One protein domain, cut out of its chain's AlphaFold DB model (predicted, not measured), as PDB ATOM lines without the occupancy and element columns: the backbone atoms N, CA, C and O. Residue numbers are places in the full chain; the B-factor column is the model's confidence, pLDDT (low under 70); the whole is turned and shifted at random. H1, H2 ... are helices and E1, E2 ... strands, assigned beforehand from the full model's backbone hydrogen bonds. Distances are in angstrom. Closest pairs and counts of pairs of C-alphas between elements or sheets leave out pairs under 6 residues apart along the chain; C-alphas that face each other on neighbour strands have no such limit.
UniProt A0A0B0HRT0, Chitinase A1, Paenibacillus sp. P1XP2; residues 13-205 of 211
ATOM      1  N   ILE A  13      92.567  77.858  87.331       95.81
ATOM      2  CA  ILE A  13      93.939  78.361  87.456       95.81
ATOM      3  C   ILE A  13      94.195  79.501  86.473       95.81
ATOM      4  O   ILE A  13      93.531  79.604  85.439       95.81
ATOM      5  N   ALA A  14      95.170  80.348  86.796       94.38
ATOM      6  CA  ALA A  14      95.802  81.253  85.842       94.38
ATOM      7  C   ALA A  14      97.112  80.617  85.365       94.38
ATOM      8  O   ALA A  14      97.909  80.160  86.187       94.38
ATOM      9  N   ALA A  15      97.317  80.567  84.052       95.69
ATOM     10  CA  ALA A  15      98.412  79.827  83.439       95.69
ATOM     11  C   ALA A  15      99.215  80.713  82.481       95.69
ATOM     12  O   ALA A  15      98.658  81.588  81.814       95.69
ATOM     13  N   GLY A  16     100.534  80.520  82.437       94.56
ATOM     14  CA  GLY A  16     101.423  81.323  81.598       94.56
ATOM     15  C   GLY A  16     101.226  81.031  80.112       94.56
ATOM     16  O   GLY A  16     100.965  79.900  79.715       94.56
ATOM     17  N   ALA A  17     101.362  82.046  79.268       93.31
ATOM     18  CA  ALA A  17     101.099  81.926  77.835       93.31
ATOM     19  C   ALA A  17     102.312  81.445  77.005       93.31
ATOM     20  O   ALA A  17     102.179  81.186  75.811       93.31
ATOM     21  N   GLY A  18     103.492  81.324  77.622       90.94
ATOM     22  CA  GLY A  18     104.730  80.910  76.958       90.94
ATOM     23  C   GLY A  18     105.102  79.435  77.183       90.94
ATOM     24  O   GLY A  18     104.665  78.822  78.161       90.94
ATOM     25  N   PRO A  19     105.981  78.870  76.336       90.44
ATOM     26  CA  PRO A  19     106.425  77.480  76.445       90.44
ATOM     27  C   PRO A  19     107.207  77.209  77.738       90.44
ATOM     28  O   PRO A  19     107.140  76.111  78.280       90.44
ATOM     29  N   SER A  20     107.901  78.215  78.283       92.00
ATOM     30  CA  SER A  20     108.622  78.098  79.556       92.00
ATOM     31  C   SER A  20     107.709  77.714  80.724       92.00
ATOM     32  O   SER A  20     108.128  76.946  81.584       92.00
ATOM     33  N   TYR A  21     106.461  78.195  80.735       93.31
ATOM     34  CA  TYR A  21     105.476  77.818  81.747       93.31
ATOM     35  C   TYR A  21     105.074  76.346  81.610       93.31
ATOM     36  O   TYR A  21     105.098  75.609  82.593       93.31
ATOM     37  N   LEU A  22     104.759  75.901  80.390       92.25
ATOM     38  CA  LEU A  22     104.356  74.516  80.128       92.25
ATOM     39  C   LEU A  22     105.481  73.509  80.387       92.25
ATOM     40  O   LEU A  22     105.213  72.402  80.831       92.25
ATOM     41  N   ASN A  23     106.740  73.903  80.197       92.00
ATOM     42  CA  ASN A  23     107.887  73.057  80.533       92.00
ATOM     43  C   ASN A  23     108.066  72.853  82.049       92.00
ATOM     44  O   ASN A  23     108.739  71.912  82.461       92.00
ATOM     45  N   GLY A  24     107.505  73.739  82.875       94.19
ATOM     46  CA  GLY A  24     107.595  73.676  84.335       94.19
ATOM     47  C   GLY A  24     106.365  73.081  85.023       94.19
ATOM     48  O   GLY A  24     106.360  72.986  86.248       94.19
ATOM     49  N   VAL A  25     105.314  72.724  84.274       93.94
ATOM     50  CA  VAL A  25     104.023  72.291  84.827       93.94
ATOM     51  C   VAL A  25     103.483  71.091  84.055       93.94
ATOM     52  O   VAL A  25     103.370  71.123  82.834       93.94
ATOM     53  N   GLU A  26     103.035  70.061  84.772       94.75
ATOM     54  CA  GLU A  26     102.300  68.928  84.198       94.75
ATOM     55  C   GLU A  26     100.859  69.341  83.847       94.75
ATOM     56  O   GLU A  26      99.889  68.941  84.496       94.75
ATOM     57  N   ILE A  27     100.701  70.194  82.829       95.25
ATOM     58  CA  ILE A  27      99.416  70.842  82.533       95.25
ATOM     59  C   ILE A  27      98.297  69.831  82.247       95.25
ATOM     60  O   ILE A  27      97.145  70.081  82.593       95.25
ATOM     61  N   GLY A  28      98.639  68.669  81.679       94.75
ATOM     62  CA  GLY A  28      97.700  67.575  81.433       94.75
ATOM     63  C   GLY A  28      97.145  66.955  82.718       94.75
ATOM     64  O   GLY A  28      95.956  66.650  82.777       94.75
ATOM     65  N   GLU A  29      97.960  66.823  83.769       96.06
ATOM     66  CA  GLU A  29      97.497  66.348  85.078       96.06
ATOM     67  C   GLU A  29      96.639  67.406  85.765       96.06
ATOM     68  O   GLU A  29      95.552  67.101  86.254       96.06
ATOM     69  N   VAL A  30      97.063  68.672  85.719       95.12
ATOM     70  CA  VAL A  30      96.291  69.796  86.269       95.12
ATOM     71  C   VAL A  30      94.915  69.897  85.608       95.12
ATOM     72  O   VAL A  30      93.899  70.040  86.293       95.12
ATOM     73  N   ALA A  31      94.863  69.749  84.283       95.00
ATOM     74  CA  ALA A  31      93.636  69.808  83.505       95.00
ATOM     75  C   ALA A  31      92.606  68.743  83.897       95.00
ATOM     76  O   ALA A  31      91.432  68.928  83.595       95.00
ATOM     77  N   LYS A  32      92.975  67.657  84.592       94.56
ATOM     78  CA  LYS A  32      92.004  66.666  85.097       94.56
ATOM     79  C   LYS A  32      91.173  67.195  86.265       94.56
ATOM     80  O   LYS A  32      90.041  66.756  86.439       94.56
ATOM     81  N   TYR A  33      91.716  68.136  87.034       94.69
ATOM     82  CA  TYR A  33      91.109  68.616  88.278       94.69
ATOM     83  C   TYR A  33      90.416  69.969  88.135       94.69
ATOM     84  O   TYR A  33      89.480  70.247  88.877       94.69
ATOM     85  N   VAL A  34      90.873  70.809  87.204       95.00
ATOM     86  CA  VAL A  34      90.321  72.156  87.014       95.00
ATOM     87  C   VAL A  34      89.168  72.166  86.014       95.00
ATOM     88  O   VAL A  34      89.163  71.430  85.020       95.00
ATOM     89  N   ASP A  35      88.210  73.053  86.255       93.25
ATOM     90  CA  ASP A  35      87.118  73.380  85.343       93.25
ATOM     91  C   ASP A  35      87.623  74.140  84.124       93.25
ATOM     92  O   ASP A  35      87.321  73.781  82.987       93.25
ATOM     93  N   ASN A  36      88.415  75.187  84.372       92.75
ATOM     94  CA  ASN A  36      88.924  76.082  83.343       92.75
ATOM     95  C   ASN A  36      90.365  76.517  83.648       92.75
ATOM     96  O   ASN A  36      90.773  76.675  84.804       92.75
ATOM     97  N   ILE A  37      91.116  76.770  82.582       95.19
ATOM     98  CA  ILE A  37      92.474  77.302  82.589       95.19
ATOM     99  C   ILE A  37      92.428  78.681  81.932       95.19
ATOM    100  O   ILE A  37      92.192  78.803  80.730       95.19
ATOM    101  N   ASN A  38      92.662  79.722  82.727       94.50
ATOM    102  CA  ASN A  38      92.738  81.099  82.255       94.50
ATOM    103  C   ASN A  38      94.163  81.372  81.764       94.50
ATOM    104  O   ASN A  38      95.058  81.657  82.563       94.50
ATOM    105  N   VAL A  39      94.383  81.258  80.456       95.12
ATOM    106  CA  VAL A  39      95.699  81.498  79.856       95.12
ATOM    107  C   VAL A  39      95.932  83.006  79.803       95.12
ATOM    108  O   VAL A  39      95.150  83.740  79.196       95.12
ATOM    109  N   MET A  40      96.992  83.475  80.460       94.50
ATOM    110  CA  MET A  40      97.363  84.891  80.562       94.50
ATOM    111  C   MET A  40      97.971  85.387  79.244       94.50
ATOM    112  O   MET A  40      99.169  85.625  79.151       94.50
ATOM    113  N   THR A  41      97.144  85.475  78.200       94.44
ATOM    114  CA  THR A  41      97.522  85.866  76.831       94.44
ATOM    115  C   THR A  41      97.654  87.385  76.689       94.44
ATOM    116  O   THR A  41      96.918  88.035  75.940       94.44
ATOM    117  N   PHE A  42      98.534  87.949  77.502       94.81
ATOM    118  CA  PHE A  42      98.918  89.351  77.542       94.81
ATOM    119  C   PHE A  42     100.335  89.452  78.123       94.81
ATOM    120  O   PHE A  42     100.920  88.437  78.497       94.81
ATOM    121  N   ASP A  43     100.879  90.666  78.204       95.38
ATOM    122  CA  ASP A  43     102.265  90.919  78.627       95.38
ATOM    123  C   ASP A  43     103.298  90.216  77.730       95.38
ATOM    124  O   ASP A  43     104.362  89.796  78.177       95.38
ATOM    125  N   PHE A  44     102.995  90.107  76.433       95.81
ATOM    126  CA  PHE A  44     103.946  89.605  75.435       95.81
ATOM    127  C   PHE A  44     105.120  90.565  75.201       95.81
ATOM    128  O   PHE A  44     106.231  90.133  74.904       95.81
ATOM    129  N   ALA A  45     104.877  91.856  75.414       95.62
ATOM    130  CA  ALA A  45     105.853  92.931  75.420       95.62
ATOM    131  C   ALA A  45     105.478  93.936  76.518       95.62
ATOM    132  O   ALA A  45     104.315  94.017  76.916       95.62
ATOM    133  N   GLY A  46     106.441  94.710  77.005       95.50
ATOM    134  CA  GLY A  46     106.178  95.729  78.019       95.50
ATOM    135  C   GLY A  46     107.391  96.601  78.292       95.50
ATOM    136  O   GLY A  46     108.314  96.651  77.484       95.50
ATOM    137  N   GLY A  47     107.436  97.240  79.461       93.56
ATOM    138  CA  GLY A  47     108.539  98.133  79.847       93.56
ATOM    139  C   GLY A  47     109.943  97.502  79.850       93.56
ATOM    140  O   GLY A  47     110.939  98.217  79.909       93.56
ATOM    141  N   TRP A  48     110.044  96.172  79.785       95.19
ATOM    142  CA  TRP A  48     111.302  95.427  79.638       95.19
ATOM    143  C   TRP A  48     111.738  95.225  78.180       95.19
ATOM    144  O   TRP A  48     112.872  94.812  77.936       95.19
ATOM    145  N   SER A  49     110.855  95.468  77.211       95.56
ATOM    146  CA  SER A  49     111.153  95.328  75.788       95.56
ATOM    147  C   SER A  49     111.943  96.546  75.292       95.56
ATOM    148  O   SER A  49     111.514  97.675  75.541       95.56
ATOM    149  N   PRO A  50     113.056  96.351  74.555       95.31
ATOM    150  CA  PRO A  50     113.893  97.448  74.048       95.31
ATOM    151  C   PRO A  50     113.275  98.188  72.851       95.31
ATOM    152  O   PRO A  50     113.817  99.192  72.394       95.31
ATOM    153  N   SER A  51     112.161  97.674  72.332       95.69
ATOM    154  CA  SER A  51     111.428  98.238  71.207       95.69
ATOM    155  C   SER A  51     109.932  98.220  71.491       95.69
ATOM    156  O   SER A  51     109.451  97.405  72.284       95.69
ATOM    157  N   THR A  52     109.203  99.113  70.827       96.88
ATOM    158  CA  THR A  52     107.742  99.162  70.855       96.88
ATOM    159  C   THR A  52     107.151  97.916  70.210       96.88
ATOM    160  O   THR A  52     107.499  97.540  69.091       96.88
ATOM    161  N   GLU A  53     106.227  97.267  70.909       96.00
ATOM    162  CA  GLU A  53     105.580  96.054  70.419       96.00
ATOM    163  C   GLU A  53     104.205  95.884  71.070       96.00
ATOM    164  O   GLU A  53     103.851  96.548  72.049       96.00
ATOM    165  N   HIS A  54     103.402  94.992  70.502       97.12
ATOM    166  CA  HIS A  54     102.107  94.646  71.047       97.12
ATOM    167  C   HIS A  54     102.227  93.730  72.267       97.12
ATOM    168  O   HIS A  54     102.806  92.653  72.187       97.12
ATOM    169  N   HIS A  55     101.599  94.101  73.386       95.88
ATOM    170  CA  HIS A  55     101.527  93.208  74.553       95.88
ATOM    171  C   HIS A  55     100.384  92.185  74.484       95.88
ATOM    172  O   HIS A  55     100.309  91.289  75.320       95.88
ATOM    173  N   THR A  56      99.475  92.352  73.521       94.50
ATOM    174  CA  THR A  56      98.141  91.730  73.466       94.50
ATOM    175  C   THR A  56      97.717  91.348  72.042       94.50
ATOM    176  O   THR A  56      96.529  91.210  71.737       94.50
ATOM    177  N   ASN A  57      98.680  91.184  71.137       95.50
ATOM    178  CA  ASN A  57      98.439  90.790  69.754       95.50
ATOM    179  C   ASN A  57      97.756  89.417  69.648       95.50
ATOM    180  O   ASN A  57      98.125  88.447  70.317       95.50
ATOM    181  N   LEU A  58      96.749  89.336  68.775       94.12
ATOM    182  CA  LEU A  58      96.029  88.097  68.494       94.12
ATOM    183  C   LEU A  58      96.885  87.139  67.658       94.12
ATOM    184  O   LEU A  58      96.902  85.942  67.938       94.12
ATOM    185  N   TYR A  59      97.619  87.689  66.688       93.75
ATOM    186  CA  TYR A  59      98.523  86.980  65.779       93.75
ATOM    187  C   TYR A  59      99.855  87.735  65.629       93.75
ATOM    188  O   TYR A  59      99.988  88.870  66.089       93.75
ATOM    189  N   GLY A  60     100.832  87.121  64.958       88.69
ATOM    190  CA  GLY A  60     102.133  87.741  64.660       88.69
ATOM    191  C   GLY A  60     103.044  87.896  65.883       88.69
ATOM    192  O   GLY A  60     102.654  87.547  66.990       88.69
ATOM    193  N   GLY A  61     104.263  88.405  65.685       85.38
ATOM    194  CA  GLY A  61     105.245  88.590  66.764       85.38
ATOM    195  C   GLY A  61     105.853  87.288  67.307       85.38
ATOM    196  O   GLY A  61     105.557  86.190  66.832       85.38
ATOM    197  N   ASN A  62     106.724  87.416  68.314       84.38
ATOM    198  CA  ASN A  62     107.366  86.266  68.974       84.38
ATOM    199  C   ASN A  62     106.388  85.470  69.854       84.38
ATOM    200  O   ASN A  62     106.486  84.247  69.954       84.38
ATOM    201  N   PHE A  63     105.439  86.165  70.482       91.62
ATOM    202  CA  PHE A  63     104.339  85.592  71.252       91.62
ATOM    203  C   PHE A  63     103.026  86.193  70.759       91.62
ATOM    204  O   PHE A  63     102.994  87.359  70.381       91.62
ATOM    205  N   SER A  64     101.949  85.411  70.762       95.38
ATOM    206  CA  SER A  64     100.603  85.876  70.413       95.38
ATOM    207  C   SER A  64      99.546  85.039  71.117       95.38
ATOM    208  O   SER A  64      99.822  83.914  71.536       95.38
ATOM    209  N   VAL A  65      98.320  85.560  71.211       94.38
ATOM    210  CA  VAL A  65      97.178  84.810  71.758       94.38
ATOM    211  C   VAL A  65      97.017  83.468  71.034       94.38
ATOM    212  O   VAL A  65      96.890  82.439  71.695       94.38
ATOM    213  N   ASP A  66      97.041  83.465  69.698       93.75
ATOM    214  CA  ASP A  66      96.890  82.249  68.894       93.75
ATOM    215  C   ASP A  66      97.999  81.233  69.180       93.75
ATOM    216  O   ASP A  66      97.699  80.105  69.578       93.75
ATOM    217  N   ALA A  67      99.266  81.651  69.091       93.56
ATOM    218  CA  ALA A  67     100.404  80.773  69.345       93.56
ATOM    219  C   ALA A  67     100.357  80.185  70.764       93.56
ATOM    220  O   ALA A  67     100.558  78.985  70.950       93.56
ATOM    221  N   SER A  68     100.024  81.008  71.760       94.44
ATOM    222  CA  SER A  68      99.874  80.565  73.143       94.44
ATOM    223  C   SER A  68      98.779  79.519  73.294       94.44
ATOM    224  O   SER A  68      99.011  78.503  73.937       94.44
ATOM    225  N   ILE A  69      97.607  79.707  72.684       94.25
ATOM    226  CA  ILE A  69      96.530  78.712  72.751       94.25
ATOM    227  C   ILE A  69      96.906  77.421  72.014       94.25
ATOM    228  O   ILE A  69      96.633  76.337  72.537       94.25
ATOM    229  N   GLN A  70      97.599  77.501  70.871       93.00
ATOM    230  CA  GLN A  70      98.098  76.309  70.175       93.00
ATOM    231  C   GLN A  70      99.017  75.460  71.053       93.00
ATOM    232  O   GLN A  70      98.936  74.235  71.002       93.00
ATOM    233  N   LEU A  71      99.852  76.070  71.902       94.06
ATOM    234  CA  LEU A  71     100.709  75.315  72.822       94.06
ATOM    235  C   LEU A  71      99.895  74.419  73.773       94.06
ATOM    236  O   LEU A  71     100.252  73.259  73.989       94.06
ATOM    237  N   TYR A  72      98.781  74.923  74.311       94.94
ATOM    238  CA  TYR A  72      97.907  74.148  75.198       94.94
ATOM    239  C   TYR A  72      97.138  73.058  74.448       94.94
ATOM    240  O   TYR A  72      97.065  71.927  74.929       94.94
ATOM    241  N   LEU A  73      96.605  73.372  73.263       94.12
ATOM    242  CA  LEU A  73      95.915  72.391  72.422       94.12
ATOM    243  C   LEU A  73      96.857  71.242  72.035       94.12
ATOM    244  O   LEU A  73      96.511  70.073  72.197       94.12
ATOM    245  N   ASN A  74      98.085  71.567  71.622       93.12
ATOM    246  CA  ASN A  74      99.115  70.585  71.280       93.12
ATOM    247  C   ASN A  74      99.600  69.775  72.492       93.12
ATOM    248  O   ASN A  74     100.091  68.662  72.326       93.12
ATOM    249  N   SER A  75      99.414  70.294  73.709       92.06
ATOM    250  CA  SER A  75      99.655  69.563  74.963       92.06
ATOM    251  C   SER A  75      98.484  68.654  75.369       92.06
ATOM    252  O   SER A  75      98.495  68.082  76.458       92.06
ATOM    253  N   GLY A  76      97.458  68.520  74.521       92.00
ATOM    254  CA  GLY A  76      96.301  67.655  74.754       92.00
ATOM    255  C   GLY A  76      95.206  68.281  75.616       92.00
ATOM    256  O   GLY A  76      94.294  67.570  76.041       92.00
ATOM    257  N   ILE A  77      95.269  69.591  75.887       93.94
ATOM    258  CA  ILE A  77      94.239  70.263  76.682       93.94
ATOM    259  C   ILE A  77      92.999  70.511  75.817       93.94
ATOM    260  O   ILE A  77      93.109  71.149  74.767       93.94
ATOM    261  N   PRO A  78      91.807  70.062  76.250       91.50
ATOM    262  CA  PRO A  78      90.572  70.336  75.534       91.50
ATOM    263  C   PRO A  78      90.302  71.837  75.406       91.50
ATOM    264  O   PRO A  78      90.397  72.595  76.373       91.50
ATOM    265  N   ALA A  79      89.917  72.256  74.206       89.94
ATOM    266  CA  ALA A  79      89.601  73.642  73.882       89.94
ATOM    267  C   ALA A  79      88.559  74.294  74.807       89.94
ATOM    268  O   ALA A  79      88.635  75.486  75.093       89.94
ATOM    269  N   ASP A  80      87.570  73.531  75.263       91.25
ATOM    270  CA  ASP A  80      86.472  74.004  76.108       91.25
ATOM    271  C   ASP A  80      86.886  74.291  77.559       91.25
ATOM    272  O   ASP A  80      86.147  74.997  78.261       91.25
ATOM    273  N   LYS A  81      88.069  73.808  77.974       93.19
ATOM    274  CA  LYS A  81      88.734  74.158  79.238       93.19
ATOM    275  C   LYS A  81      89.588  75.418  79.147       93.19
ATOM    276  O   LYS A  81      89.962  75.960  80.185       93.19
ATOM    277  N   LEU A  82      89.928  75.888  77.949       93.50
ATOM    278  CA  LEU A  82      90.796  77.050  77.771       93.50
ATOM    279  C   LEU A  82      89.977  78.340  77.743       93.50
ATOM    280  O   LEU A  82      89.009  78.472  76.994       93.50
ATOM    281  N   VAL A  83      90.403  79.312  78.545       91.94
ATOM    282  CA  VAL A  83      89.844  80.663  78.577       91.94
ATOM    283  C   VAL A  83      90.938  81.649  78.198       91.94
ATOM    284  O   VAL A  83      92.006  81.679  78.811       91.94
ATOM    285  N   ILE A  84      90.654  82.478  77.194       90.62
ATOM    286  CA  ILE A  84      91.546  83.556  76.765       90.62
ATOM    287  C   ILE A  84      91.371  84.735  77.705       90.62
ATOM    288  O   ILE A  84      90.284  85.316  77.798       90.62
ATOM    289  N   ALA A  85      92.445  85.110  78.386       88.94
ATOM    290  CA  ALA A  85      92.412  86.274  79.241       88.94
ATOM    291  C   ALA A  85      92.548  87.573  78.421       88.94
ATOM    292  O   ALA A  85      93.229  87.645  77.397       88.94
ATOM    293  N   ALA A  86      91.872  88.622  78.885       88.94
ATOM    294  CA  ALA A  86      91.907  89.950  78.284       88.94
ATOM    295  C   ALA A  86      92.565  90.939  79.246       88.94
ATOM    296  O   ALA A  86      92.197  90.986  80.424       88.94
ATOM    297  N   ALA A  87      93.496  91.743  78.736       89.62
ATOM    298  CA  ALA A  87      94.079  92.837  79.494       89.62
ATOM    299  C   ALA A  87      93.166  94.069  79.413       89.62
ATOM    300  O   ALA A  87      92.662  94.430  78.353       89.62
ATOM    301  N   PHE A  88      92.952  94.725  80.552       93.50
ATOM    302  CA  PHE A  88      92.236  96.007  80.641       93.50
ATOM    303  C   PHE A  88      93.190  97.139  81.042       93.50
ATOM    304  O   PHE A  88      92.816  98.054  81.776       93.50
ATOM    305  N   TYR A  89      94.433  97.040  80.586       96.69
ATOM    306  CA  TYR A  89      95.525  97.987  80.779       96.69
ATOM    307  C   TYR A  89      96.409  97.973  79.527       96.69
ATOM    308  O   TYR A  89      96.186  97.154  78.635       96.69
ATOM    309  N   GLY A  90      97.374  98.882  79.459       97.69
ATOM    310  CA  GLY A  90      98.383  98.916  78.403       97.69
ATOM    311  C   GLY A  90      99.800  98.985  78.956       97.69
ATOM    312  O   GLY A  90      99.981  99.135  80.163       97.69
ATOM    313  N   HIS A  91     100.786  98.909  78.066       98.31
ATOM    314  CA  HIS A  91     102.197  99.197  78.355       98.31
ATOM    315  C   HIS A  91     102.648 100.427  77.583       98.31
ATOM    316  O   HIS A  91     102.161 100.674  76.477       98.31
ATOM    317  N   VAL A  92     103.568 101.182  78.178       98.12
ATOM    318  CA  VAL A  92     104.042 102.466  77.657       98.12
ATOM    319  C   VAL A  92     105.526 102.395  77.321       98.12
ATOM    320  O   VAL A  92     106.333 101.873  78.091       98.12
ATOM    321  N   TRP A  93     105.885 102.999  76.196       98.25
ATOM    322  CA  TRP A  93     107.255 103.304  75.810       98.25
ATOM    323  C   TRP A  93     107.377 104.799  75.546       98.25
ATOM    324  O   TRP A  93     106.481 105.401  74.955       98.25
ATOM    325  N   THR A  94     108.484 105.388  75.976       97.19
ATOM    326  CA  THR A  94     108.860 106.778  75.705       97.19
ATOM    327  C   THR A  94     110.096 106.817  74.822       97.19
ATOM    328  O   THR A  94     110.740 105.792  74.599       97.19
ATOM    329  N   ASP A  95     110.446 108.011  74.347       95.94
ATOM    330  CA  ASP A  95     111.663 108.240  73.568       95.94
ATOM    331  C   ASP A  95     111.762 107.299  72.350       95.94
ATOM    332  O   ASP A  95     112.820 106.739  72.072       95.94
ATOM    333  N   VAL A  96     110.638 107.070  71.655       96.75
ATOM    334  CA  VAL A  96     110.595 106.200  70.471       96.75
ATOM    335  C   VAL A  96     111.470 106.795  69.367       96.75
ATOM    336  O   VAL A  96     111.210 107.889  68.861       96.75
ATOM    337  N   GLU A  97     112.514 106.067  68.987       93.19
ATOM    338  CA  GLU A  97     113.494 106.485  67.994       93.19
ATOM    339  C   GLU A  97     113.013 106.199  66.572       93.19
ATOM    340  O   GLU A  97     112.280 105.243  66.333       93.19
ATOM    341  N   ASN A  98     113.469 106.998  65.598       79.50
ATOM    342  CA  ASN A  98     113.229 106.773  64.164       79.50
ATOM    343  C   ASN A  98     111.762 106.470  63.815       79.50
ATOM    344  O   ASN A  98     111.488 105.712  62.887       79.50
ATOM    345  N   ALA A  99     110.823 107.069  64.552       66.50
ATOM    346  CA  ALA A  99     109.476 106.534  64.699       66.50
ATOM    347  C   ALA A  99     108.602 106.508  63.429       66.50
ATOM    348  O   ALA A  99     107.454 106.071  63.482       66.50
ATOM    349  N   GLY A 100     109.110 106.979  62.285       70.75
ATOM    350  CA  GLY A 100     108.326 107.122  61.065       70.75
ATOM    351  C   GLY A 100     107.028 107.873  61.358       70.75
ATOM    352  O   GLY A 100     107.032 108.878  62.067       70.75
ATOM    353  N   SER A 101     105.912 107.373  60.830       79.31
ATOM    354  CA  SER A 101     104.583 107.894  61.166       79.31
ATOM    355  C   SER A 101     103.893 107.152  62.313       79.31
ATOM    356  O   SER A 101     103.009 107.733  62.932       79.31
ATOM    357  N   ASP A 102     104.246 105.893  62.586       90.19
ATOM    358  CA  ASP A 102     103.427 104.995  63.411       90.19
ATOM    359  C   ASP A 102     104.142 104.407  64.642       90.19
ATOM    360  O   ASP A 102     103.482 103.963  65.575       90.19
ATOM    361  N   GLY A 103     105.469 104.474  64.733       94.69
ATOM    362  CA  GLY A 103     106.217 104.157  65.949       94.69
ATOM    363  C   GLY A 103     106.196 102.689  66.384       94.69
ATOM    364  O   GLY A 103     106.730 102.400  67.452       94.69
ATOM    365  N   LEU A 104     105.612 101.765  65.612       95.19
ATOM    366  CA  LEU A 104     105.576 100.328  65.919       95.19
ATOM    367  C   LEU A 104     106.883  99.632  65.499       95.19
ATOM    368  O   LEU A 104     107.406  99.876  64.411       95.19
ATOM    369  N   GLY A 105     107.401  98.735  66.344       94.56
ATOM    370  CA  GLY A 105     108.625  97.971  66.078       94.56
ATOM    371  C   GLY A 105     109.912  98.792  66.185       94.56
ATOM    372  O   GLY A 105     110.961  98.358  65.712       94.56
ATOM    373  N   GLN A 106     109.840  99.980  66.781       96.12
ATOM    374  CA  GLN A 106     110.938 100.939  66.832       96.12
ATOM    375  C   GLN A 106     111.686 100.855  68.165       96.12
ATOM    376  O   GLN A 106     111.047 100.595  69.188       96.12
ATOM    377  N   PRO A 107     113.014 101.083  68.188       96.81
ATOM    378  CA  PRO A 107     113.758 101.211  69.436       96.81
ATOM    379  C   PRO A 107     113.136 102.289  70.321       96.81
ATOM    380  O   PRO A 107     112.791 103.370  69.843       96.81
ATOM    381  N   ALA A 108     112.957 101.988  71.603       97.06
ATOM    382  CA  ALA A 108     112.334 102.911  72.538       97.06
ATOM    383  C   ALA A 108     112.709 102.575  73.979       97.06
ATOM    384  O   ALA A 108     113.156 101.473  74.302       97.06
ATOM    385  N   LYS A 109     112.456 103.516  74.883       97.50
ATOM    386  CA  LYS A 109     112.627 103.301  76.313       97.50
ATOM    387  C   LYS A 109     111.325 102.795  76.925       97.50
ATOM    388  O   LYS A 109     110.345 103.528  77.024       97.50
ATOM    389  N   GLY A 110     111.319 101.547  77.381       96.44
ATOM    390  CA  GLY A 110     110.187 101.002  78.126       96.44
ATOM    391  C   GLY A 110     109.953 101.737  79.452       96.44
ATOM    392  O   GLY A 110     110.896 102.040  80.190       96.44
ATOM    393  N   SER A 111     108.688 102.029  79.756       96.75
ATOM    394  CA  SER A 111     108.252 102.601  81.034       96.75
ATOM    395  C   SER A 111     107.702 101.499  81.952       96.75
ATOM    396  O   SER A 111     107.075 100.557  81.465       96.75
ATOM    397  N   PRO A 112     107.872 101.596  83.286       95.31
ATOM    398  CA  PRO A 112     107.158 100.730  84.226       95.31
ATOM    399  C   PRO A 112     105.645 101.018  84.291       95.31
ATOM    400  O   PRO A 112     104.910 100.278  84.949       95.31
ATOM    401  N   ASP A 113     105.171 102.092  83.652       96.12
ATOM    402  CA  ASP A 113     103.771 102.500  83.693       96.12
ATOM    403  C   ASP A 113     102.858 101.518  82.951       96.12
ATOM    404  O   ASP A 113     103.038 101.218  81.770       96.12
ATOM    405  N   THR A 114     101.806 101.087  83.649       97.06
ATOM    406  CA  THR A 114     100.767 100.187  83.129       97.06
ATOM    407  C   THR A 114      99.380 100.827  83.259       97.06
ATOM    408  O   THR A 114      98.587 100.461  84.133       97.06
ATOM    409  N   PRO A 115      99.065 101.861  82.451       97.38
ATOM    410  CA  PRO A 115      97.823 102.607  82.598       97.38
ATOM    411  C   PRO A 115      96.606 101.709  82.366       97.38
ATOM    412  O   PRO A 115      96.562 100.909  81.429       97.38
ATOM    413  N   THR A 116      95.579 101.864  83.202       97.62
ATOM    414  CA  THR A 116      94.310 101.147  83.019       97.62
ATOM    415  C   THR A 116      93.616 101.602  81.736       97.62
ATOM    416  O   THR A 116      93.788 102.736  81.300       97.62
ATOM    417  N   TYR A 117      92.738 100.780  81.161       94.94
ATOM    418  CA  TYR A 117      91.942 101.169  79.990       94.94
ATOM    419  C   TYR A 117      91.173 102.483  80.217       94.94
ATOM    420  O   TYR A 117      91.058 103.314  79.319       94.94
ATOM    421  N   THR A 118      90.681 102.714  81.439       95.56
ATOM    422  CA  THR A 118      90.030 103.978  81.808       95.56
ATOM    423  C   THR A 118      90.987 105.164  81.822       95.56
ATOM    424  O   THR A 118      90.614 106.231  81.341       95.56
ATOM    425  N   ASP A 119      92.211 104.985  82.329       96.56
ATOM    426  CA  ASP A 119      93.249 106.017  82.254       96.56
ATOM    427  C   ASP A 119      93.642 106.295  80.808       96.56
ATOM    428  O   ASP A 119      93.811 107.455  80.444       96.56
ATOM    429  N   ILE A 120      93.723 105.250  79.979       96.56
ATOM    430  CA  ILE A 120      94.081 105.381  78.569       96.56
ATOM    431  C   ILE A 120      93.084 106.268  77.837       96.56
ATOM    432  O   ILE A 120      93.479 107.255  77.223       96.56
ATOM    433  N   LEU A 121      91.786 105.996  77.981       94.62
ATOM    434  CA  LEU A 121      90.748 106.828  77.371       94.62
ATOM    435  C   LEU A 121      90.786 108.285  77.856       94.62
ATOM    436  O   LEU A 121      90.500 109.202  77.083       94.62
ATOM    437  N   ALA A 122      91.108 108.500  79.132       96.50
ATOM    438  CA  ALA A 122      91.107 109.827  79.733       96.50
ATOM    439  C   ALA A 122      92.343 110.660  79.358       96.50
ATOM    440  O   ALA A 122      92.212 111.863  79.145       96.50
ATOM    441  N   LYS A 123      93.526 110.039  79.293       96.69
ATOM    442  CA  LYS A 123      94.822 110.738  79.213       96.69
ATOM    443  C   LYS A 123      95.474 110.669  77.836       96.69
ATOM    444  O   LYS A 123      96.176 111.605  77.465       96.69
ATOM    445  N   TYR A 124      95.235 109.603  77.077       95.88
ATOM    446  CA  TYR A 124      95.920 109.338  75.811       95.88
ATOM    447  C   TYR A 124      94.898 109.294  74.674       95.88
ATOM    448  O   TYR A 124      94.395 108.244  74.279       95.88
ATOM    449  N   ASN A 125      94.515 110.468  74.178       94.19
ATOM    450  CA  ASN A 125      93.506 110.610  73.134       94.19
ATOM    451  C   ASN A 125      93.878 111.738  72.159       94.19
ATOM    452  O   ASN A 125      94.882 112.427  72.328       94.19
ATOM    453  N   ALA A 126      93.046 111.947  71.138       94.56
ATOM    454  CA  ALA A 126      93.308 112.943  70.101       94.56
ATOM    455  C   ALA A 126      93.450 114.380  70.640       94.56
ATOM    456  O   ALA A 126      94.161 115.183  70.048       94.56
ATOM    457  N   GLN A 127      92.807 114.719  71.766       94.62
ATOM    458  CA  GLN A 127      92.927 116.048  72.384       94.62
ATOM    459  C   GLN A 127      94.273 116.236  73.090       94.62
ATOM    460  O   GLN A 127      94.713 117.368  73.265       94.62
ATOM    461  N   THR A 128      94.926 115.139  73.476       95.38
ATOM    462  CA  THR A 128      96.265 115.128  74.073       95.38
ATOM    463  C   THR A 128      97.361 114.759  73.070       95.38
ATOM    464  O   THR A 128      98.490 114.518  73.475       95.38
ATOM    465  N   GLY A 129      97.052 114.753  71.766       95.50
ATOM    466  CA  GLY A 129      98.028 114.547  70.688       95.50
ATOM    467  C   GLY A 129      98.233 113.094  70.254       95.50
ATOM    468  O   GLY A 129      99.006 112.845  69.335       95.50
ATOM    469  N   TYR A 130      97.520 112.135  70.849       97.00
ATOM    470  CA  TYR A 130      97.659 110.722  70.496       97.00
ATOM    471  C   TYR A 130      96.800 110.349  69.293       97.00
ATOM    472  O   TYR A 130      95.589 110.593  69.266       97.00
ATOM    473  N   THR A 131      97.415 109.658  68.340       96.69
ATOM    474  CA  THR A 131      96.726 109.030  67.213       96.69
ATOM    475  C   THR A 131      96.552 107.543  67.489       96.69
ATOM    476  O   THR A 131      97.493 106.863  67.896       96.69
ATOM    477  N   ARG A 132      95.334 107.028  67.281       96.88
ATOM    478  CA  ARG A 132      95.060 105.589  67.353       96.88
ATOM    479  C   ARG A 132      95.404 104.938  66.026       96.88
ATOM    480  O   ARG A 132      94.794 105.257  65.007       96.88
ATOM    481  N   TYR A 133      96.270 103.945  66.091       97.19
ATOM    482  CA  TYR A 133      96.616 103.072  64.985       97.19
ATOM    483  C   TYR A 133      96.018 101.681  65.192       97.19
ATOM    484  O   TYR A 133      95.591 101.307  66.290       97.19
ATOM    485  N   TRP A 134      95.934 100.931  64.100       96.81
ATOM    486  CA  TRP A 134      95.431  99.568  64.084       96.81
ATOM    487  C   TRP A 134      96.374  98.706  63.254       96.81
ATOM    488  O   TRP A 134      96.538  98.957  62.061       96.81
ATOM    489  N   ASP A 135      96.969  97.698  63.883       96.19
ATOM    490  CA  ASP A 135      97.732  96.677  63.176       96.19
ATOM    491  C   ASP A 135      96.764  95.589  62.686       96.19
ATOM    492  O   ASP A 135      96.158  94.857  63.476       96.19
ATOM    493  N   GLU A 136      96.591  95.494  61.365       94.56
ATOM    494  CA  GLU A 136      95.721  94.489  60.750       94.56
ATOM    495  C   GLU A 136      96.258  93.063  60.881       94.56
ATOM    496  O   GLU A 136      95.459  92.129  60.931       94.56
ATOM    497  N   THR A 137      97.577  92.887  60.973       92.62
ATOM    498  CA  THR A 137      98.205  91.570  61.137       92.62
ATOM    499  C   THR A 137      98.034  91.089  62.571       92.62
ATOM    500  O   THR A 137      97.580  89.970  62.798       92.62
ATOM    501  N   ALA A 138      98.343  91.947  63.545       95.25
ATOM    502  CA  ALA A 138      98.226  91.615  64.962       95.25
ATOM    503  C   ALA A 138      96.782  91.655  65.489       95.25
ATOM    504  O   ALA A 138      96.498  91.108  66.558       95.25
ATOM    505  N   HIS A 139      95.868  92.311  64.765       95.56
ATOM    506  CA  HIS A 139      94.527  92.681  65.225       95.56
ATOM    507  C   HIS A 139      94.527  93.395  66.586       95.56
ATOM    508  O   HIS A 139      93.680  93.125  67.447       95.56
ATOM    509  N   ALA A 140      95.468  94.320  66.767       96.25
ATOM    510  CA  ALA A 140      95.666  95.048  68.012       96.25
ATOM    511  C   ALA A 140      95.752  96.566  67.765       96.25
ATOM    512  O   ALA A 140      96.369  97.009  66.790       96.25
ATOM    513  N   PRO A 141      95.125  97.389  68.627       97.19
ATOM    514  CA  PRO A 141      95.265  98.828  68.581       97.19
ATOM    515  C   PRO A 141      96.508  99.269  69.353       97.19
ATOM    516  O   PRO A 141      96.995  98.595  70.263       97.19
ATOM    517  N   TYR A 142      96.976 100.461  69.024       97.75
ATOM    518  CA  TYR A 142      97.962 101.178  69.816       97.75
ATOM    519  C   TYR A 142      97.771 102.683  69.643       97.75
ATOM    520  O   TYR A 142      97.078 103.139  68.728       97.75
ATOM    521  N   LEU A 143      98.328 103.453  70.569       97.88
ATOM    522  CA  LEU A 143      98.348 104.908  70.505       97.88
ATOM    523  C   LEU A 143      99.781 105.379  70.329       97.88
ATOM    524  O   LEU A 143     100.687 104.845  70.966       97.88
ATOM    525  N   PHE A 144      99.960 106.398  69.501       97.62
ATOM    526  CA  PHE A 144     101.256 107.017  69.291       97.62
ATOM    527  C   PHE A 144     101.097 108.524  69.060       97.62
ATOM    528  O   PHE A 144     100.208 108.945  68.316       97.62
ATOM    529  N   ASP A 145     101.919 109.332  69.729       95.62
ATOM    530  CA  ASP A 145     101.913 110.806  69.641       95.62
ATOM    531  C   ASP A 145     103.134 111.384  68.894       95.62
ATOM    532  O   ASP A 145     103.287 112.601  68.804       95.62
ATOM    533  N   GLY A 146     104.005 110.526  68.353       94.81
ATOM    534  CA  GLY A 146     105.284 110.918  67.752       94.81
ATOM    535  C   GLY A 146     106.505 110.632  68.634       94.81
ATOM    536  O   GLY A 146     107.614 110.593  68.111       94.81
ATOM    537  N   SER A 147     106.321 110.383  69.935       95.00
ATOM    538  CA  SER A 147     107.414 110.053  70.865       95.00
ATOM    539  C   SER A 147     107.061 108.999  71.919       95.00
ATOM    540  O   SER A 147     107.965 108.354  72.447       95.00
ATOM    541  N   THR A 148     105.784 108.840  72.252       96.88
ATOM    542  CA  THR A 148     105.254 107.936  73.274       96.88
ATOM    543  C   THR A 148     104.324 106.936  72.614       96.88
ATOM    544  O   THR A 148     103.347 107.317  71.967       96.88
ATOM    545  N   PHE A 149     104.607 105.654  72.808       97.94
ATOM    546  CA  PHE A 149     103.842 104.541  72.262       97.94
ATOM    547  C   PHE A 149     103.118 103.797  73.381       97.94
ATOM    548  O   PHE A 149     103.701 103.511  74.426       97.94
ATOM    549  N   ILE A 150     101.851 103.457  73.154       98.12
ATOM    550  CA  ILE A 150     101.028 102.724  74.116       98.12
ATOM    551  C   ILE A 150     100.363 101.548  73.416       98.12
ATOM    552  O   ILE A 150      99.440 101.733  72.619       98.12
ATOM    553  N   SER A 151     100.784 100.330  73.759       97.75
ATOM    554  CA  SER A 151     100.060  99.118  73.368       97.75
ATOM    555  C   SER A 151      98.942  98.859  74.366       97.75
ATOM    556  O   SER A 151      99.180  98.904  75.570       97.75
ATOM    557  N   TYR A 152      97.739  98.548  73.884       97.56
ATOM    558  CA  TYR A 152      96.579  98.299  74.740       97.56
ATOM    559  C   TYR A 152      95.508  97.468  74.019       97.56
ATOM    560  O   TYR A 152      95.661  97.117  72.853       97.56
ATOM    561  N   ASP A 153      94.409  97.168  74.711       95.75
ATOM    562  CA  ASP A 153      93.200  96.580  74.129       95.75
ATOM    563  C   ASP A 153      92.035  97.574  74.111       95.75
ATOM    564  O   ASP A 153      91.854  98.387  75.021       95.75
ATOM    565  N   ASP A 154      91.174  97.458  73.102       93.94
ATOM    566  CA  ASP A 154      89.948  98.238  72.990       93.94
ATOM    567  C   ASP A 154      88.746  97.355  72.588       93.94
ATOM    568  O   ASP A 154      88.877  96.147  72.382       93.94
ATOM    569  N   PRO A 155      87.523  97.907  72.484       93.38
ATOM    570  CA  PRO A 155      86.357  97.109  72.124       93.38
ATOM    571  C   PRO A 155      86.463  96.417  70.758       93.38
ATOM    572  O   PRO A 155      85.768  95.422  70.555       93.38
ATOM    573  N   GLN A 156      87.276  96.926  69.825       94.19
ATOM    574  CA  GLN A 156      87.494  96.306  68.520       94.19
ATOM    575  C   GLN A 156      88.399  95.077  68.646       94.19
ATOM    576  O   GLN A 156      88.023  94.027  68.124       94.19
ATOM    577  N   SER A 157      89.543  95.166  69.335       92.69
ATOM    578  CA  SER A 157      90.425  93.998  69.515       92.69
ATOM    579  C   SER A 157      89.772  92.915  70.359       92.69
ATOM    580  O   SER A 157      89.763  91.752  69.960       92.69
ATOM    581  N   ILE A 158      89.115  93.288  71.459       90.56
ATOM    582  CA  ILE A 158      88.405  92.331  72.315       90.56
ATOM    583  C   ILE A 158      87.296  91.603  71.546       90.56
ATOM    584  O   ILE A 158      87.094  90.410  71.751       90.56
ATOM    585  N   ALA A 159      86.595  92.282  70.632       88.00
ATOM    586  CA  ALA A 159      85.561  91.648  69.814       88.00
ATOM    587  C   ALA A 159      86.113  90.679  68.754       88.00
ATOM    588  O   ALA A 159      85.363  89.828  68.279       88.00
ATOM    589  N   ARG A 160      87.388  90.810  68.366       86.94
ATOM    590  CA  ARG A 160      88.050  89.895  67.424       86.94
ATOM    591  C   ARG A 160      88.583  88.636  68.096       86.94
ATOM    592  O   ARG A 160      88.801  87.644  67.408       86.94
ATOM    593  N   ARG A 161      88.766  88.650  69.419       82.88
ATOM    594  CA  ARG A 161      89.210  87.466  70.154       82.88
ATOM    595  C   ARG A 161      88.081  86.439  70.233       82.88
ATOM    596  O   ARG A 161      86.995  86.761  70.723       82.88
ATOM    597  N   PRO A 162      88.312  85.196  69.796       69.00
ATOM    598  CA  PRO A 162      87.368  84.128  70.069       69.00
ATOM    599  C   PRO A 162      87.388  83.800  71.568       69.00
ATOM    600  O   PRO A 162      88.438  83.770  72.194       69.00
ATOM    601  N   ASN A 163      86.230  83.521  72.167       56.50
ATOM    602  CA  ASN A 163      86.167  83.156  73.591       56.50
ATOM    603  C   ASN A 163      86.622  81.711  73.863       56.50
ATOM    604  O   ASN A 163      86.903  81.364  75.005       56.50
ATOM    605  N   THR A 164      86.663  80.884  72.818       49.53
ATOM    606  CA  THR A 164      87.068  79.471  72.802       49.53
ATOM    607  C   THR A 164      87.587  79.154  71.407       49.53
ATOM    608  O   THR A 164      86.910  79.494  70.438       49.53
ATOM    609  N   PHE A 165      88.730  78.492  71.280       47.78
ATOM    610  CA  PHE A 165      89.258  78.043  69.989       47.78
ATOM    611  C   PHE A 165      88.633  76.689  69.624       47.78
ATOM    612  O   PHE A 165      88.738  75.759  70.404       47.78
ATOM    613  N   SER A 166      87.981  76.542  68.472       40.09
ATOM    614  CA  SER A 166      87.739  75.215  67.878       40.09
ATOM    615  C   SER A 166      88.863  74.892  66.893       40.09
ATOM    616  O   SER A 166      89.565  75.806  66.461       40.09
ATOM    617  N   THR A 167      89.070  73.603  66.603       33.41
ATOM    618  CA  THR A 167      90.179  73.065  65.791       33.41
ATOM    619  C   THR A 167      90.540  73.933  64.581       33.41
ATOM    620  O   THR A 167      89.653  74.456  63.904       33.41
ATOM    621  N   ALA A 168      91.845  74.048  64.317       35.69
ATOM    622  CA  ALA A 168      92.419  74.892  63.274       35.69
ATOM    623  C   ALA A 168      91.822  74.628  61.880       35.69
ATOM    624  O   ALA A 168      91.596  73.479  61.493       35.69
ATOM    625  N   ASP A 169      91.585  75.701  61.123       37.31
ATOM    626  CA  ASP A 169      91.276  75.644  59.697       37.31
ATOM    627  C   ASP A 169      92.505  75.191  58.884       37.31
ATOM    628  O   ASP A 169      93.615  75.038  59.400       37.31
ATOM    629  N   SER A 170      92.332  74.981  57.577       28.83
ATOM    630  CA  SER A 170      93.404  74.552  56.664       28.83
ATOM    631  C   SER A 170      94.562  75.556  56.521       28.83
ATOM    632  O   SER A 170      95.514  75.278  55.796       28.83
ATOM    633  N   GLN A 171      94.481  76.727  57.162       34.12
ATOM    634  CA  GLN A 171      95.541  77.734  57.245       34.12
ATOM    635  C   GLN A 171      96.164  77.804  58.651       34.12
ATOM    636  O   GLN A 171      96.944  78.711  58.926       34.12
ATOM    637  N   GLY A 172      95.834  76.861  59.540       35.88
ATOM    638  CA  GLY A 172      96.347  76.808  60.909       35.88
ATOM    639  C   GLY A 172      95.652  77.768  61.876       35.88
ATOM    640  O   GLY A 172      96.040  77.833  63.037       35.88
ATOM    641  N   ARG A 173      94.615  78.499  61.443       40.00
ATOM    642  CA  ARG A 173      93.919  79.481  62.280       40.00
ATOM    643  C   ARG A 173      92.728  78.831  62.949       40.00
ATOM    644  O   ARG A 173      91.878  78.228  62.299       40.00
ATOM    645  N   CYS A 174      92.616  78.978  64.253       39.25
ATOM    646  CA  CYS A 174      91.441  78.481  64.952       39.25
ATOM    647  C   CYS A 174      90.295  79.488  64.892       39.25
ATOM    648  O   CYS A 174      90.452  80.669  65.205       39.25
ATOM    649  N   SER A 175      89.117  78.997  64.518       36.06
ATOM    650  CA  SER A 175      87.871  79.759  64.585       36.06
ATOM    651  C   SER A 175      87.144  79.433  65.889       36.06
ATOM    652  O   SER A 175      87.224  78.312  66.391       36.06
ATOM    653  N   GLY A 176      86.458  80.408  66.484       40.50
ATOM    654  CA  GLY A 176      85.838  80.246  67.795       40.50
ATOM    655  C   GLY A 176      84.450  80.852  67.902       40.50
ATOM    656  O   GLY A 176      84.136  81.844  67.250       40.50
ATOM    657  N   ASN A 177      83.610  80.256  68.750       36.41
ATOM    658  CA  ASN A 177      82.249  80.718  69.006       36.41
ATOM    659  C   ASN A 177      82.232  81.793  70.118       36.41
ATOM    660  O   ASN A 177      82.953  81.701  71.111       36.41
ATOM    661  N   THR A 178      81.399  82.828  69.989       38.03
ATOM    662  CA  THR A 178      81.408  84.017  70.873       38.03
ATOM    663  C   THR A 178      80.644  83.829  72.193       38.03
ATOM    664  O   THR A 178      80.615  84.730  73.031       38.03
ATOM    665  N   ALA A 179      80.060  82.655  72.447       32.50
ATOM    666  CA  ALA A 179      79.059  82.458  73.501       32.50
ATOM    667  C   ALA A 179      79.587  82.382  74.957       32.50
ATOM    668  O   ALA A 179      78.788  82.503  75.891       32.50
ATOM    669  N   LYS A 180      80.898  82.199  75.190       36.81
ATOM    670  CA  LYS A 180      81.464  81.893  76.526       36.81
ATOM    671  C   LYS A 180      82.320  83.009  77.156       36.81
ATOM    672  O   LYS A 180      83.167  82.716  77.985       36.81
ATOM    673  N   MET A 181      82.061  84.295  76.883       33.91
ATOM    674  CA  MET A 181      82.581  85.390  77.737       33.91
ATOM    675  C   MET A 181      81.777  85.451  79.056       33.91
ATOM    676  O   MET A 181      81.082  86.425  79.361       33.91
ATOM    677  N   ARG A 182      81.736  84.355  79.823       33.03
ATOM    678  CA  ARG A 182      81.004  84.304  81.095       33.03
ATOM    679  C   ARG A 182      81.927  84.699  82.240       33.03
ATOM    680  O   ARG A 182      82.879  84.004  82.521       33.03
ATOM    681  N   ARG A 183      81.553  85.811  82.888       30.12
ATOM    682  CA  ARG A 183      81.639  86.183  84.324       30.12
ATOM    683  C   ARG A 183      82.935  85.975  85.132       30.12
ATOM    684  O   ARG A 183      82.980  86.531  86.225       30.12
ATOM    685  N   GLU A 184      83.971  85.319  84.628       29.70
ATOM    686  CA  GLU A 184      85.114  84.857  85.429       29.70
ATOM    687  C   GLU A 184      86.463  85.366  84.913       29.70
ATOM    688  O   GLU A 184      87.441  84.639  84.805       29.70
ATOM    689  N   VAL A 185      86.547  86.666  84.627       31.23
ATOM    690  CA  VAL A 185      87.859  87.325  84.665       31.23
ATOM    691  C   VAL A 185      88.279  87.349  86.136       31.23
ATOM    692  O   VAL A 185      87.523  87.853  86.965       31.23
ATOM    693  N   CYS A 186      89.432  86.778  86.477       23.72
ATOM    694  CA  CYS A 186      89.972  86.794  87.836       23.72
ATOM    695  C   CYS A 186      90.087  88.253  88.326       23.72
ATOM    696  O   CYS A 186      90.882  89.039  87.816       23.72
ATOM    697  N   TRP A 187      89.219  88.648  89.260       23.86
ATOM    698  CA  TRP A 187      89.124  90.010  89.792       23.86
ATOM    699  C   TRP A 187      89.787  90.087  91.173       23.86
ATOM    700  O   TRP A 187      89.287  89.454  92.105       23.86
ATOM    701  N   PRO A 188      90.752  90.992  91.405       22.27
ATOM    702  CA  PRO A 188      90.919  91.605  92.712       22.27
ATOM    703  C   PRO A 188      89.683  92.474  92.982       22.27
ATOM    704  O   PRO A 188      89.295  93.337  92.187       22.27
ATOM    705  N   ARG A 189      88.995  92.213  94.091       22.78
ATOM    706  CA  ARG A 189      87.723  92.847  94.453       22.78
ATOM    707  C   ARG A 189      87.953  94.282  94.960       22.78
ATOM    708  O   ARG A 189      87.770  94.544  96.141       22.78
ATOM    709  N   PHE A 190      88.308  95.229  94.088       24.94
ATOM    710  CA  PHE A 190      88.291  96.654  94.446       24.94
ATOM    711  C   PHE A 190      86.887  97.251  94.269       24.94
ATOM    712  O   PHE A 190      86.207  97.060  93.256       24.94
ATOM    713  N   ARG A 191      86.417  97.897  95.342       28.11
ATOM    714  CA  ARG A 191      85.086  98.493  95.489       28.11
ATOM    715  C   ARG A 191      84.944  99.761  94.634       28.11
ATOM    716  O   ARG A 191      85.832 100.601  94.607       28.11
ATOM    717  N   THR A 192      83.725  99.923  94.114       29.25
ATOM    718  CA  THR A 192      83.062 101.127  93.564       29.25
ATOM    719  C   THR A 192      83.271 101.506  92.091       29.25
ATOM    720  O   THR A 192      84.356 101.426  91.531       29.25
ATOM    721  N   GLY A 193      82.163 101.936  91.469       33.53
ATOM    722  CA  GLY A 193      82.171 102.921  90.386       33.53
ATOM    723  C   GLY A 193      81.688 102.453  89.021       33.53
ATOM    724  O   GLY A 193      80.525 102.627  88.670       33.53
ATOM    725  N   SER A 194      82.595 101.913  88.210       37.81
ATOM    726  CA  SER A 194      82.532 102.194  86.762       37.81
ATOM    727  C   SER A 194      82.295 100.978  85.856       37.81
ATOM    728  O   SER A 194      82.373 101.082  84.634       37.81
ATOM    729  N   LYS A 195      81.942  99.809  86.414       36.28
ATOM    730  CA  LYS A 195      81.843  98.536  85.658       36.28
ATOM    731  C   LYS A 195      80.663  98.428  84.673       36.28
ATOM    732  O   LYS A 195      80.590  97.472  83.905       36.28
ATOM    733  N   ALA A 196      79.712  99.360  84.676       34.69
ATOM    734  CA  ALA A 196      78.430  99.155  83.991       34.69
ATOM    735  C   ALA A 196      78.404  99.538  82.498       34.69
ATOM    736  O   ALA A 196      77.462  99.148  81.803       34.69
ATOM    737  N   PHE A 197      79.384 100.287  81.982       33.12
ATOM    738  CA  PHE A 197      79.275 100.879  80.642       33.12
ATOM    739  C   PHE A 197      79.649  99.907  79.509       33.12
ATOM    740  O   PHE A 197      78.884  99.749  78.555       33.12
ATOM    741  N   LEU A 198      80.757  99.170  79.646       35.69
ATOM    742  CA  LEU A 198      81.230  98.248  78.604       35.69
ATOM    743  C   LEU A 198      80.344  96.990  78.494       35.69
ATOM    744  O   LEU A 198      79.929  96.605  77.399       35.69
ATOM    745  N   MET A 199      79.918  96.427  79.632       34.91
ATOM    746  CA  MET A 199      78.999  95.277  79.656       34.91
ATOM    747  C   MET A 199      77.609  95.611  79.087       34.91
ATOM    748  O   MET A 199      76.977  94.749  78.469       34.91
ATOM    749  N   LYS A 200      77.116  96.850  79.254       33.34
ATOM    750  CA  LYS A 200      75.828  97.277  78.672       33.34
ATOM    751  C   LYS A 200      75.866  97.327  77.144       33.34
ATOM    752  O   LYS A 200      74.839  97.069  76.519       33.34
ATOM    753  N   ARG A 201      77.022  97.626  76.537       38.78
ATOM    754  CA  ARG A 201      77.171  97.681  75.074       38.78
ATOM    755  C   ARG A 201      77.311  96.285  74.453       38.78
ATOM    756  O   ARG A 201      76.706  96.046  73.414       38.78
ATOM    757  N   MET A 202      77.975  95.344  75.135       37.06
ATOM    758  CA  MET A 202      78.041  93.933  74.711       37.06
ATOM    759  C   MET A 202      76.684  93.212  74.804       37.06
ATOM    760  O   MET A 202      76.313  92.489  73.884       37.06
ATOM    761  N   LYS A 203      75.881  93.466  75.849       34.69
ATOM    762  CA  LYS A 203      74.536  92.863  75.976       34.69
ATOM    763  C   LYS A 203      73.519  93.351  74.938       34.69
ATOM    764  O   LYS A 203      72.546  92.655  74.678       34.69
ATOM    765  N   ARG A 204      73.706  94.541  74.357       35.66
ATOM    766  CA  ARG A 204      72.753  95.131  73.400       35.66
ATOM    767  C   ARG A 204      72.863  94.579  71.976       35.66
ATOM    768  O   ARG A 204      71.979  94.862  71.179       35.66
ATOM    769  N   ARG A 205      73.911  93.812  71.649       39.28
ATOM    770  CA  ARG A 205      74.178  93.345  70.275       39.28
ATOM    771  C   ARG A 205      73.810  91.880  70.008       39.28
ATOM    772  O   ARG A 205      73.922  91.442  68.874       39.28
TER     773      ARG A 205
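This is residues 13 to 205 of the 211 residues of the protein "Chitinase A1" of Paenibacillus sp. P1XP2 (UniProt A0A0B0HRT0). Two small sheets, parallel E1 E2 E3 with H3 over one face and antiparallel E4 E7 E6 E5, stand towards opposite ends of a body with little regular structure. Residues 187 to 193 stick out. Named elements, of mixed class, hold 72 of 193 printed residues. The whole is compact, with a radius of gyration of the C-alphas of 17.3 A and spans of 49 by 36 by 32 A.

Find C-alpha 13 at (93.939, 78.361, 87.456), where E1, residues 13 to 16, begins. Then come H1, 19 to 23; H2, 27 to 33; E2, 36 to 40; H3, 65 to 74, 14.4 A long; E3, 82 to 84; E4, 91 to 94; H4, 117 to 123; E5, 131 to 135; E6, 140 to 144; E7, 149 to 151; H5, 155 to 160; and H6, 196 to 203, ending at (74.536, 92.863, 75.976).

H3 is on E1 E2 E3, its height over the sheet 9.5 A. In the meander E5 E6 E7, each strand antiparallel to the one before, find N 150 and O 143 2.8 A apart.

The printed part has no cut; pLDDT is under 70 at residue 99 and residues 162 to 205.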